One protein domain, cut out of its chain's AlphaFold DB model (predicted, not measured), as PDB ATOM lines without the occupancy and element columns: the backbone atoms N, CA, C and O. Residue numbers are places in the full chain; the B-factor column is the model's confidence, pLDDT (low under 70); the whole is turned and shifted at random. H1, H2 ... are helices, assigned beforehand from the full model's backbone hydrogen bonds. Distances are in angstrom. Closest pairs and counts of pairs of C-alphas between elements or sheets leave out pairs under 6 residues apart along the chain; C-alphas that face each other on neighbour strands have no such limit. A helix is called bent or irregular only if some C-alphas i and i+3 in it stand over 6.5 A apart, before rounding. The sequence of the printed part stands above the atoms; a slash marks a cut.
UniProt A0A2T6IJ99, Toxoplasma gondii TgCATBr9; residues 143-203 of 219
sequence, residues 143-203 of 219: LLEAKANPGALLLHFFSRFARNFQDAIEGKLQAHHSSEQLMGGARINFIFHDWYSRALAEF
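What this domain is: This is residues 143 to 203 of the 219 residues of a protein of Toxoplasma gondii TgCATBr9 (UniProt A0A2T6IJ99). Two long helices, H2 and H3, follow each other nearly end to end in an extended, shallow V, meeting where the last residues of H2 come to the first residues of H3. The long link between them loops out at this corner, with residues 174 to 181 sticking out, and the short helix H1 sits near the far end of H2. The printed part has 61 residues with three named helices, in the order H1, H2, H3, and no named strand; the class is all helix. The whole is extended, with a radius of gyration of the C-alphas of 18.3 A, and its C-alphas span 61 by 24 by 12 A, a rod in outline.

Where its parts are: Begin with the longest helix, H2, residues 150 to 170: find C-alpha 150 at (-65.684, 5.683, -1.015), and from there the helix runs 30.2 A to C-alpha 170 at (-49.355, 15.512, 22.437). Further along the chain look for H3, residues 184 to 202, which covers 26.3 A from first to last C-alpha and ends with C-alpha 202 at (-20.814, 16.884, 28.594). H3 is neither bent nor irregular, but only just: C-alphas 192 and 195 are 6.1 A apart. Before H2 you will find H1, residues 143 to 146, with 5.3 A from first to last C-alpha.

How they stand to each other: Look first at the place where H2 and H3 touch: the closest C-alphas of the two are those of Ile 169 and Gly 185, 4.0 A apart. H2 touches H3 with residues 168 to 170 alone, and H3 touches H2 with residues 184 to 188 alone. The two helices run the same way at a steep tilt of 39 degrees, and their centres are 28.4 A apart. At the other end of H2, H1 is close but not clearly touching, and the closest C-alphas are those of Leu 144 and Leu 153, 6.6 A apart. H1 and H3 are apart. In the backbone of H2 every O i to N i+4 pair is within hydrogen-bond range, in H3 12 of 15 are, and H1 is too short for such a pair.

The domain as a whole: From C-alpha 146 to C-alpha 203, the two farthest apart, the distance is 62.1 A. The printed part has no cut. The link from H1 to H2 is tight, with 3 residues, and the link from H2 to H3 is long, with 13 residues, 171 to 183. Residues 146 to 151, 157 to 163, 174 to 181 and 191 to 203 stand free. In the B-factor column the mean pLDDT of the printed part is 78.5; look for the values under 70 at residues 143 to 149 and 173 to 181, where the model's confidence is low.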
ATOM      1  N   LEU A 143     -73.674   2.551   8.397       55.28
ATOM      2  CA  LEU A 143     -73.828   3.855   7.744       55.28
ATOM      3  C   LEU A 143     -72.646   4.212   6.827       55.28
ATOM      4  O   LEU A 143     -72.834   4.961   5.864       55.28
ATOM      5  N   LEU A 144     -71.461   3.649   7.082       59.16
ATOM      6  CA  LEU A 144     -70.286   3.778   6.219       59.16
ATOM      7  C   LEU A 144     -70.395   2.924   4.945       59.16
ATOM      8  O   LEU A 144     -69.780   3.271   3.945       59.16
ATOM      9  N   GLU A 145     -71.197   1.860   4.934       57.22
ATOM     10  CA  GLU A 145     -71.389   1.011   3.747       57.22
ATOM     11  C   GLU A 145     -72.627   1.404   2.930       57.22
ATOM     12  O   GLU A 145     -72.592   1.393   1.702       57.22
ATOM     13  N   ALA A 146     -73.727   1.796   3.583       56.28
ATOM     14  CA  ALA A 146     -75.013   1.987   2.905       56.28
ATOM     15  C   ALA A 146     -75.168   3.341   2.180       56.28
ATOM     16  O   ALA A 146     -76.040   3.479   1.319       56.28
ATOM     17  N   LYS A 147     -74.374   4.362   2.539       55.56
ATOM     18  CA  LYS A 147     -74.484   5.728   1.978       55.56
ATOM     19  C   LYS A 147     -73.150   6.420   1.681       55.56
ATOM     20  O   LYS A 147     -73.171   7.534   1.155       55.56
ATOM     21  N   ALA A 148     -72.001   5.828   2.012       57.03
ATOM     22  CA  ALA A 148     -70.732   6.523   1.840       57.03
ATOM     23  C   ALA A 148     -70.199   6.375   0.412       57.03
ATOM     24  O   ALA A 148     -69.907   5.288  -0.077       57.03
ATOM     25  N   ASN A 149     -69.997   7.519  -0.234       68.69
ATOM     26  CA  ASN A 149     -69.053   7.639  -1.331       68.69
ATOM     27  C   ASN A 149     -67.677   7.154  -0.811       68.69
ATOM     28  O   ASN A 149     -67.250   7.655   0.235       68.69
ATOM     29  N   PRO A 150     -66.973   6.217  -1.476       73.81
ATOM     30  CA  PRO A 150     -65.684   5.683  -1.015       73.81
ATOM     31  C   PRO A 150     -64.665   6.759  -0.596       73.81
ATOM     32  O   PRO A 150     -63.865   6.548   0.315       73.81
ATOM     33  N   GLY A 151     -64.737   7.954  -1.196       79.62
ATOM     34  CA  GLY A 151     -63.924   9.108  -0.802       79.62
ATOM     35  C   GLY A 151     -64.209   9.644   0.610       79.62
ATOM     36  O   GLY A 151     -63.275  10.007   1.322       79.62
ATOM     37  N   ALA A 152     -65.468   9.654   1.059       78.62
ATOM     38  CA  ALA A 152     -65.831  10.086   2.413       78.62
ATOM     39  C   ALA A 152     -65.331   9.097   3.479       78.62
ATOM     40  O   ALA A 152     -64.873   9.508   4.545       78.62
ATOM     41  N   LEU A 153     -65.357   7.800   3.159       77.88
ATOM     42  CA  LEU A 153     -64.824   6.728   3.999       77.88
ATOM     43  C   LEU A 153     -63.304   6.868   4.178       77.88
ATOM     44  O   LEU A 153     -62.800   6.851   5.303       77.88
ATOM     45  N   LEU A 154     -62.577   7.084   3.078       83.38
ATOM     46  CA  LEU A 154     -61.136   7.347   3.107       83.38
ATOM     47  C   LEU A 154     -60.805   8.609   3.906       83.38
ATOM     48  O   LEU A 154     -59.927   8.571   4.766       83.38
ATOM     49  N   LEU A 155     -61.530   9.710   3.682       85.31
ATOM     50  CA  LEU A 155     -61.317  10.951   4.427       85.31
ATOM     51  C   LEU A 155     -61.543  10.755   5.932       85.31
ATOM     52  O   LEU A 155     -60.781  11.288   6.740       85.31
ATOM     53  N   HIS A 156     -62.549   9.967   6.315       82.94
ATOM     54  CA  HIS A 156     -62.792   9.605   7.707       82.94
ATOM     55  C   HIS A 156     -61.612   8.824   8.309       82.94
ATOM     56  O   HIS A 156     -61.141   9.181   9.392       82.94
ATOM     57  N   PHE A 157     -61.079   7.820   7.602       83.81
ATOM     58  CA  PHE A 157     -59.897   7.076   8.052       83.81
ATOM     59  C   PHE A 157     -58.653   7.961   8.173       83.81
ATOM     60  O   PHE A 157     -57.993   7.921   9.213       83.81
ATOM     61  N   PHE A 158     -58.367   8.810   7.181       89.69
ATOM     62  CA  PHE A 158     -57.241   9.748   7.238       89.69
ATOM     63  C   PHE A 158     -57.383  10.750   8.385       89.69
ATOM     64  O   PHE A 158     -56.441  10.953   9.146       89.69
ATOM     65  N   SER A 159     -58.572  11.328   8.565       88.38
ATOM     66  CA  SER A 159     -58.838  12.294   9.640       88.38
ATOM     67  C   SER A 159     -58.759  11.648  11.025       88.38
ATOM     68  O   SER A 159     -58.372  12.290  12.002       88.38
ATOM     69  N   ARG A 160     -59.145  10.372  11.146       87.25
ATOM     70  CA  ARG A 160     -58.985   9.599  12.382       87.25
ATOM     71  C   ARG A 160     -57.516   9.285  12.654       87.25
ATOM     72  O   ARG A 160     -57.071   9.478  13.777       87.25
ATOM     73  N   PHE A 161     -56.763   8.858  11.643       89.88
ATOM     74  CA  PHE A 161     -55.330   8.607  11.772       89.88
ATOM     75  C   PHE A 161     -54.564   9.877  12.164       89.88
ATOM     76  O   PHE A 161     -53.799   9.845  13.121       89.88
ATOM     77  N   ALA A 162     -54.815  10.999  11.483       93.00
ATOM     78  CA  ALA A 162     -54.164  12.274  11.771       93.00
ATOM     79  C   ALA A 162     -54.430  12.743  13.211       93.00
ATOM     80  O   ALA A 162     -53.490  13.118  13.906       93.00
ATOM     81  N   ARG A 163     -55.682  12.643  13.686       89.44
ATOM     82  CA  ARG A 163     -56.029  12.937  15.088       89.44
ATOM     83  C   ARG A 163     -55.316  12.012  16.064       89.44
ATOM     84  O   ARG A 163     -54.653  12.502  16.964       89.44
ATOM     85  N   ASN A 164     -55.369  10.697  15.845       87.25
ATOM     86  CA  ASN A 164     -54.689   9.735  16.714       87.25
ATOM     87  C   ASN A 164     -53.170   9.973  16.768       87.25
ATOM     88  O   ASN A 164     -52.556   9.826  17.820       87.25
ATOM     89  N   PHE A 165     -52.558  10.328  15.637       88.19
ATOM     90  CA  PHE A 165     -51.134  10.640  15.560       88.19
ATOM     91  C   PHE A 165     -50.797  11.940  16.301       88.19
ATOM     92  O   PHE A 165     -49.820  11.987  17.047       88.19
ATOM     93  N   GLN A 166     -51.630  12.973  16.154       89.44
ATOM     94  CA  GLN A 166     -51.494  14.214  16.910       89.44
ATOM     95  C   GLN A 166     -51.650  13.964  18.416       89.44
ATOM     96  O   GLN A 166     -50.792  14.378  19.190       89.44
ATOM     97  N   ASP A 167     -52.658  13.197  18.829       87.44
ATOM     98  CA  ASP A 167     -52.864  12.809  20.225       87.44
ATOM     99  C   ASP A 167     -51.680  11.991  20.774       87.44
ATOM    100  O   ASP A 167     -51.319  12.129  21.946       87.44
ATOM    101  N   ALA A 168     -51.023  11.178  19.935       85.88
ATOM    102  CA  ALA A 168     -49.820  10.434  20.308       85.88
ATOM    103  C   ALA A 168     -48.628  11.356  20.580       85.88
ATOM    104  O   ALA A 168     -47.899  11.149  21.553       85.88
ATOM    105  N   ILE A 169     -48.433  12.377  19.744       86.94
ATOM    106  CA  ILE A 169     -47.370  13.378  19.914       86.94
ATOM    107  C   ILE A 169     -47.680  14.326  21.076       86.94
ATOM    108  O   ILE A 169     -46.768  14.743  21.780       86.94
ATOM    109  N   GLU A 170     -48.946  14.643  21.326       85.44
ATOM    110  CA  GLU A 170     -49.355  15.512  22.437       85.44
ATOM    111  C   GLU A 170     -49.419  14.771  23.784       85.44
ATOM    112  O   GLU A 170     -49.602  15.398  24.825       85.44
ATOM    113  N   GLY A 171     -49.258  13.442  23.791       78.94
ATOM    114  CA  GLY A 171     -49.315  12.627  25.009       78.94
ATOM    115  C   GLY A 171     -50.735  12.424  25.554       78.94
ATOM    116  O   GLY A 171     -50.903  12.059  26.715       78.94
ATOM    117  N   LYS A 172     -51.760  12.641  24.723       78.50
ATOM    118  CA  LYS A 172     -53.183  12.464  25.058       78.50
ATOM    119  C   LYS A 172     -53.681  11.033  24.862       78.50
ATOM    120  O   LYS A 172     -54.862  10.773  25.088       78.50
ATOM    121  N   LEU A 173     -52.812  10.106  24.448       68.62
ATOM    122  CA  LEU A 173     -53.177   8.704  24.262       68.62
ATOM    123  C   LEU A 173     -53.584   8.076  25.606       68.62
ATOM    124  O   LEU A 173     -52.754   7.659  26.412       68.62
ATOM    125  N   GLN A 174     -54.889   8.031  25.844       61.97
ATOM    126  CA  GLN A 174     -55.503   7.347  26.971       61.97
ATOM    127  C   GLN A 174     -55.851   5.925  26.521       61.97
ATOM    128  O   GLN A 174     -56.638   5.745  25.596       61.97
ATOM    129  N   ALA A 175     -55.291   4.948  27.235       56.94
ATOM    130  CA  ALA A 175     -55.623   3.521  27.232       56.94
ATOM    131  C   ALA A 175     -54.748   2.579  26.370       56.94
ATOM    132  O   ALA A 175     -54.677   2.670  25.149       56.94
ATOM    133  N   HIS A 176     -54.183   1.588  27.078       53.41
ATOM    134  CA  HIS A 176     -53.703   0.268  26.625       53.41
ATOM    135  C   HIS A 176     -52.222   0.041  26.289       53.41
ATOM    136  O   HIS A 176     -51.870  -1.102  26.001       53.41
ATOM    137  N   HIS A 177     -51.331   1.024  26.411       56.81
ATOM    138  CA  HIS A 177     -49.895   0.767  26.228       56.81
ATOM    139  C   HIS A 177     -49.183   0.589  27.576       56.81
ATOM    140  O   HIS A 177     -49.389   1.372  28.502       56.81
ATOM    141  N   SER A 178     -48.406  -0.495  27.691       54.00
ATOM    142  CA  SER A 178     -47.680  -0.923  28.891       54.00
ATOM    143  C   SER A 178     -46.943   0.235  29.563       54.00
ATOM    144  O   SER A 178     -46.202   0.960  28.904       54.00
ATOM    145  N   SER A 179     -47.075   0.373  30.886       59.91
ATOM    146  CA  SER A 179     -46.407   1.432  31.665       59.91
ATOM    147  C   SER A 179     -44.878   1.292  31.738       59.91
ATOM    148  O   SER A 179     -44.238   1.988  32.519       59.91
ATOM    149  N   GLU A 180     -44.291   0.360  30.989       63.75
ATOM    150  CA  GLU A 180     -42.864   0.040  31.035       63.75
ATOM    151  C   GLU A 180     -42.017   0.968  30.158       63.75
ATOM    152  O   GLU A 180     -40.820   1.100  30.403       63.75
ATOM    153  N   GLN A 181     -42.597   1.630  29.148       69.38
ATOM    154  CA  GLN A 181     -41.837   2.490  28.235       69.38
ATOM    155  C   GLN A 181     -42.563   3.800  27.920       69.38
ATOM    156  O   GLN A 181     -43.745   3.819  27.584       69.38
ATOM    157  N   LEU A 182     -41.819   4.910  27.984       72.50
ATOM    158  CA  LEU A 182     -42.274   6.205  27.481       72.50
ATOM    159  C   LEU A 182     -42.449   6.114  25.960       72.50
ATOM    160  O   LEU A 182     -41.531   5.694  25.254       72.50
ATOM    161  N   MET A 183     -43.600   6.558  25.455       75.81
ATOM    162  CA  MET A 183     -43.942   6.543  24.030       75.81
ATOM    163  C   MET A 183     -44.488   7.901  23.572       75.81
ATOM    164  O   MET A 183     -44.859   8.744  24.391       75.81
ATOM    165  N   GLY A 184     -44.508   8.119  22.254       83.94
ATOM    166  CA  GLY A 184     -45.062   9.328  21.639       83.94
ATOM    167  C   GLY A 184     -44.405  10.614  22.146       83.94
ATOM    168  O   GLY A 184     -43.180  10.697  22.269       83.94
ATOM    169  N   GLY A 185     -45.233  11.605  22.477       84.81
ATOM    170  CA  GLY A 185     -44.813  12.912  22.983       84.81
ATOM    171  C   GLY A 185     -43.923  12.863  24.212       84.81
ATOM    172  O   GLY A 185     -42.920  13.570  24.282       84.81
ATOM    173  N   ALA A 186     -44.243  11.984  25.163       82.94
ATOM    174  CA  ALA A 186     -43.474  11.854  26.397       82.94
ATOM    175  C   ALA A 186     -42.042  11.361  26.125       82.94
ATOM    176  O   ALA A 186     -41.090  11.836  26.744       82.94
ATOM    177  N   ARG A 187     -41.863  10.454  25.152       85.88
ATOM    178  CA  ARG A 187     -40.532   9.981  24.744       85.88
ATOM    179  C   ARG A 187     -39.747  11.052  24.003       85.88
ATOM    180  O   ARG A 187     -38.557  11.208  24.263       85.88
ATOM    181  N   ILE A 188     -40.403  11.776  23.099       87.38
ATOM    182  CA  ILE A 188     -39.789  12.890  22.368       87.38
ATOM    183  C   ILE A 188     -39.318  13.957  23.361       87.38
ATOM    184  O   ILE A 188     -38.171  14.393  23.300       87.38
ATOM    185  N   ASN A 189     -40.166  14.311  24.330       87.00
ATOM    186  CA  ASN A 189     -39.825  15.264  25.379       87.00
ATOM    187  C   ASN A 189     -38.604  14.797  26.191       87.00
ATOM    188  O   ASN A 189     -37.660  15.569  26.347       87.00
ATOM    189  N   PHE A 190     -38.578  13.527  26.615       87.50
ATOM    190  CA  PHE A 190     -37.443  12.937  27.330       87.50
ATOM    191  C   PHE A 190     -36.127  13.027  26.540       87.50
ATOM    192  O   PHE A 190     -35.095  13.394  27.099       87.50
ATOM    193  N   ILE A 191     -36.151  12.733  25.236       88.69
ATOM    194  CA  ILE A 191     -34.954  12.822  24.387       88.69
ATOM    195  C   ILE A 191     -34.422  14.261  24.349       88.69
ATOM    196  O   ILE A 191     -33.221  14.464  24.505       88.69
ATOM    197  N   PHE A 192     -35.296  15.255  24.182       88.38
ATOM    198  CA  PHE A 192     -34.867  16.652  24.075       88.38
ATOM    199  C   PHE A 192     -34.451  17.281  25.408       88.38
ATOM    200  O   PHE A 192     -33.510  18.067  25.426       88.38
ATOM    201  N   HIS A 193     -35.120  16.957  26.515       87.12
ATOM    202  CA  HIS A 193     -34.878  17.649  27.784       87.12
ATOM    203  C   HIS A 193     -33.920  16.909  28.712       87.12
ATOM    204  O   HIS A 193     -33.228  17.566  29.485       87.12
ATOM    205  N   ASP A 194     -33.852  15.579  28.647       86.38
ATOM    206  CA  ASP A 194     -32.976  14.799  29.526       86.38
ATOM    207  C   ASP A 194     -31.735  14.326  28.775       86.38
ATOM    208  O   ASP A 194     -30.617  14.639  29.169       86.38
ATOM    209  N   TRP A 195     -31.912  13.630  27.649       87.94
ATOM    210  CA  TRP A 195     -30.769  13.074  26.923       87.94
ATOM    211  C   TRP A 195     -29.935  14.154  26.220       87.94
ATOM    212  O   TRP A 195     -28.726  14.227  26.429       87.94
ATOM    213  N   TYR A 196     -30.569  15.023  25.431       89.81
ATOM    214  CA  TYR A 196     -29.863  16.063  24.680       89.81
ATOM    215  C   TYR A 196     -29.234  17.125  25.594       89.81
ATOM    216  O   TYR A 196     -28.085  17.501  25.380       89.81
ATOM    217  N   SER A 197     -29.925  17.547  26.660       87.69
ATOM    218  CA  SER A 197     -29.350  18.467  27.655       87.69
ATOM    219  C   SER A 197     -28.099  17.896  28.326       87.69
ATOM    220  O   SER A 197     -27.137  18.630  28.533       87.69
ATOM    221  N   ARG A 198     -28.085  16.594  28.650       88.19
ATOM    222  CA  ARG A 198     -26.897  15.933  29.216       88.19
ATOM    223  C   ARG A 198     -25.754  15.886  28.211       88.19
ATOM    224  O   ARG A 198     -24.647  16.268  28.558       88.19
ATOM    225  N   ALA A 199     -26.039  15.498  26.968       87.81
ATOM    226  CA  ALA A 199     -25.033  15.461  25.907       87.81
ATOM    227  C   ALA A 199     -24.410  16.846  25.644       87.81
ATOM    228  O   ALA A 199     -23.209  16.946  25.421       87.81
ATOM    229  N   LEU A 200     -25.204  17.922  25.709       86.62
ATOM    230  CA  LEU A 200     -24.700  19.296  25.612       86.62
ATOM    231  C   LEU A 200     -23.855  19.712  26.820       86.62
ATOM    232  O   LEU A 200     -22.889  20.442  26.649       86.62
ATOM    233  N   ALA A 201     -24.222  19.285  28.029       85.56
ATOM    234  CA  ALA A 201     -23.467  19.605  29.239       85.56
ATOM    235  C   ALA A 201     -22.130  18.850  29.320       85.56
ATOM    236  O   ALA A 201     -21.186  19.351  29.922       85.56
ATOM    237  N   GLU A 202     -22.056  17.655  28.731       87.81
ATOM    238  CA  GLU A 202     -20.814  16.884  28.594       87.81
ATOM    239  C   GLU A 202     -19.898  17.430  27.493       87.81
ATOM    240  O   GLU A 202     -18.701  17.156  27.514       87.81
ATOM    241  N   PHE A 203     -20.434  18.201  26.543       84.88
ATOM    242  CA  PHE A 203     -19.642  18.804  25.480       84.88
ATOM    243  C   PHE A 203     -18.830  19.983  26.028       84.88
ATOM    244  O   PHE A 203     -19.393  21.021  26.384       84.88
TER     245      PHE A 203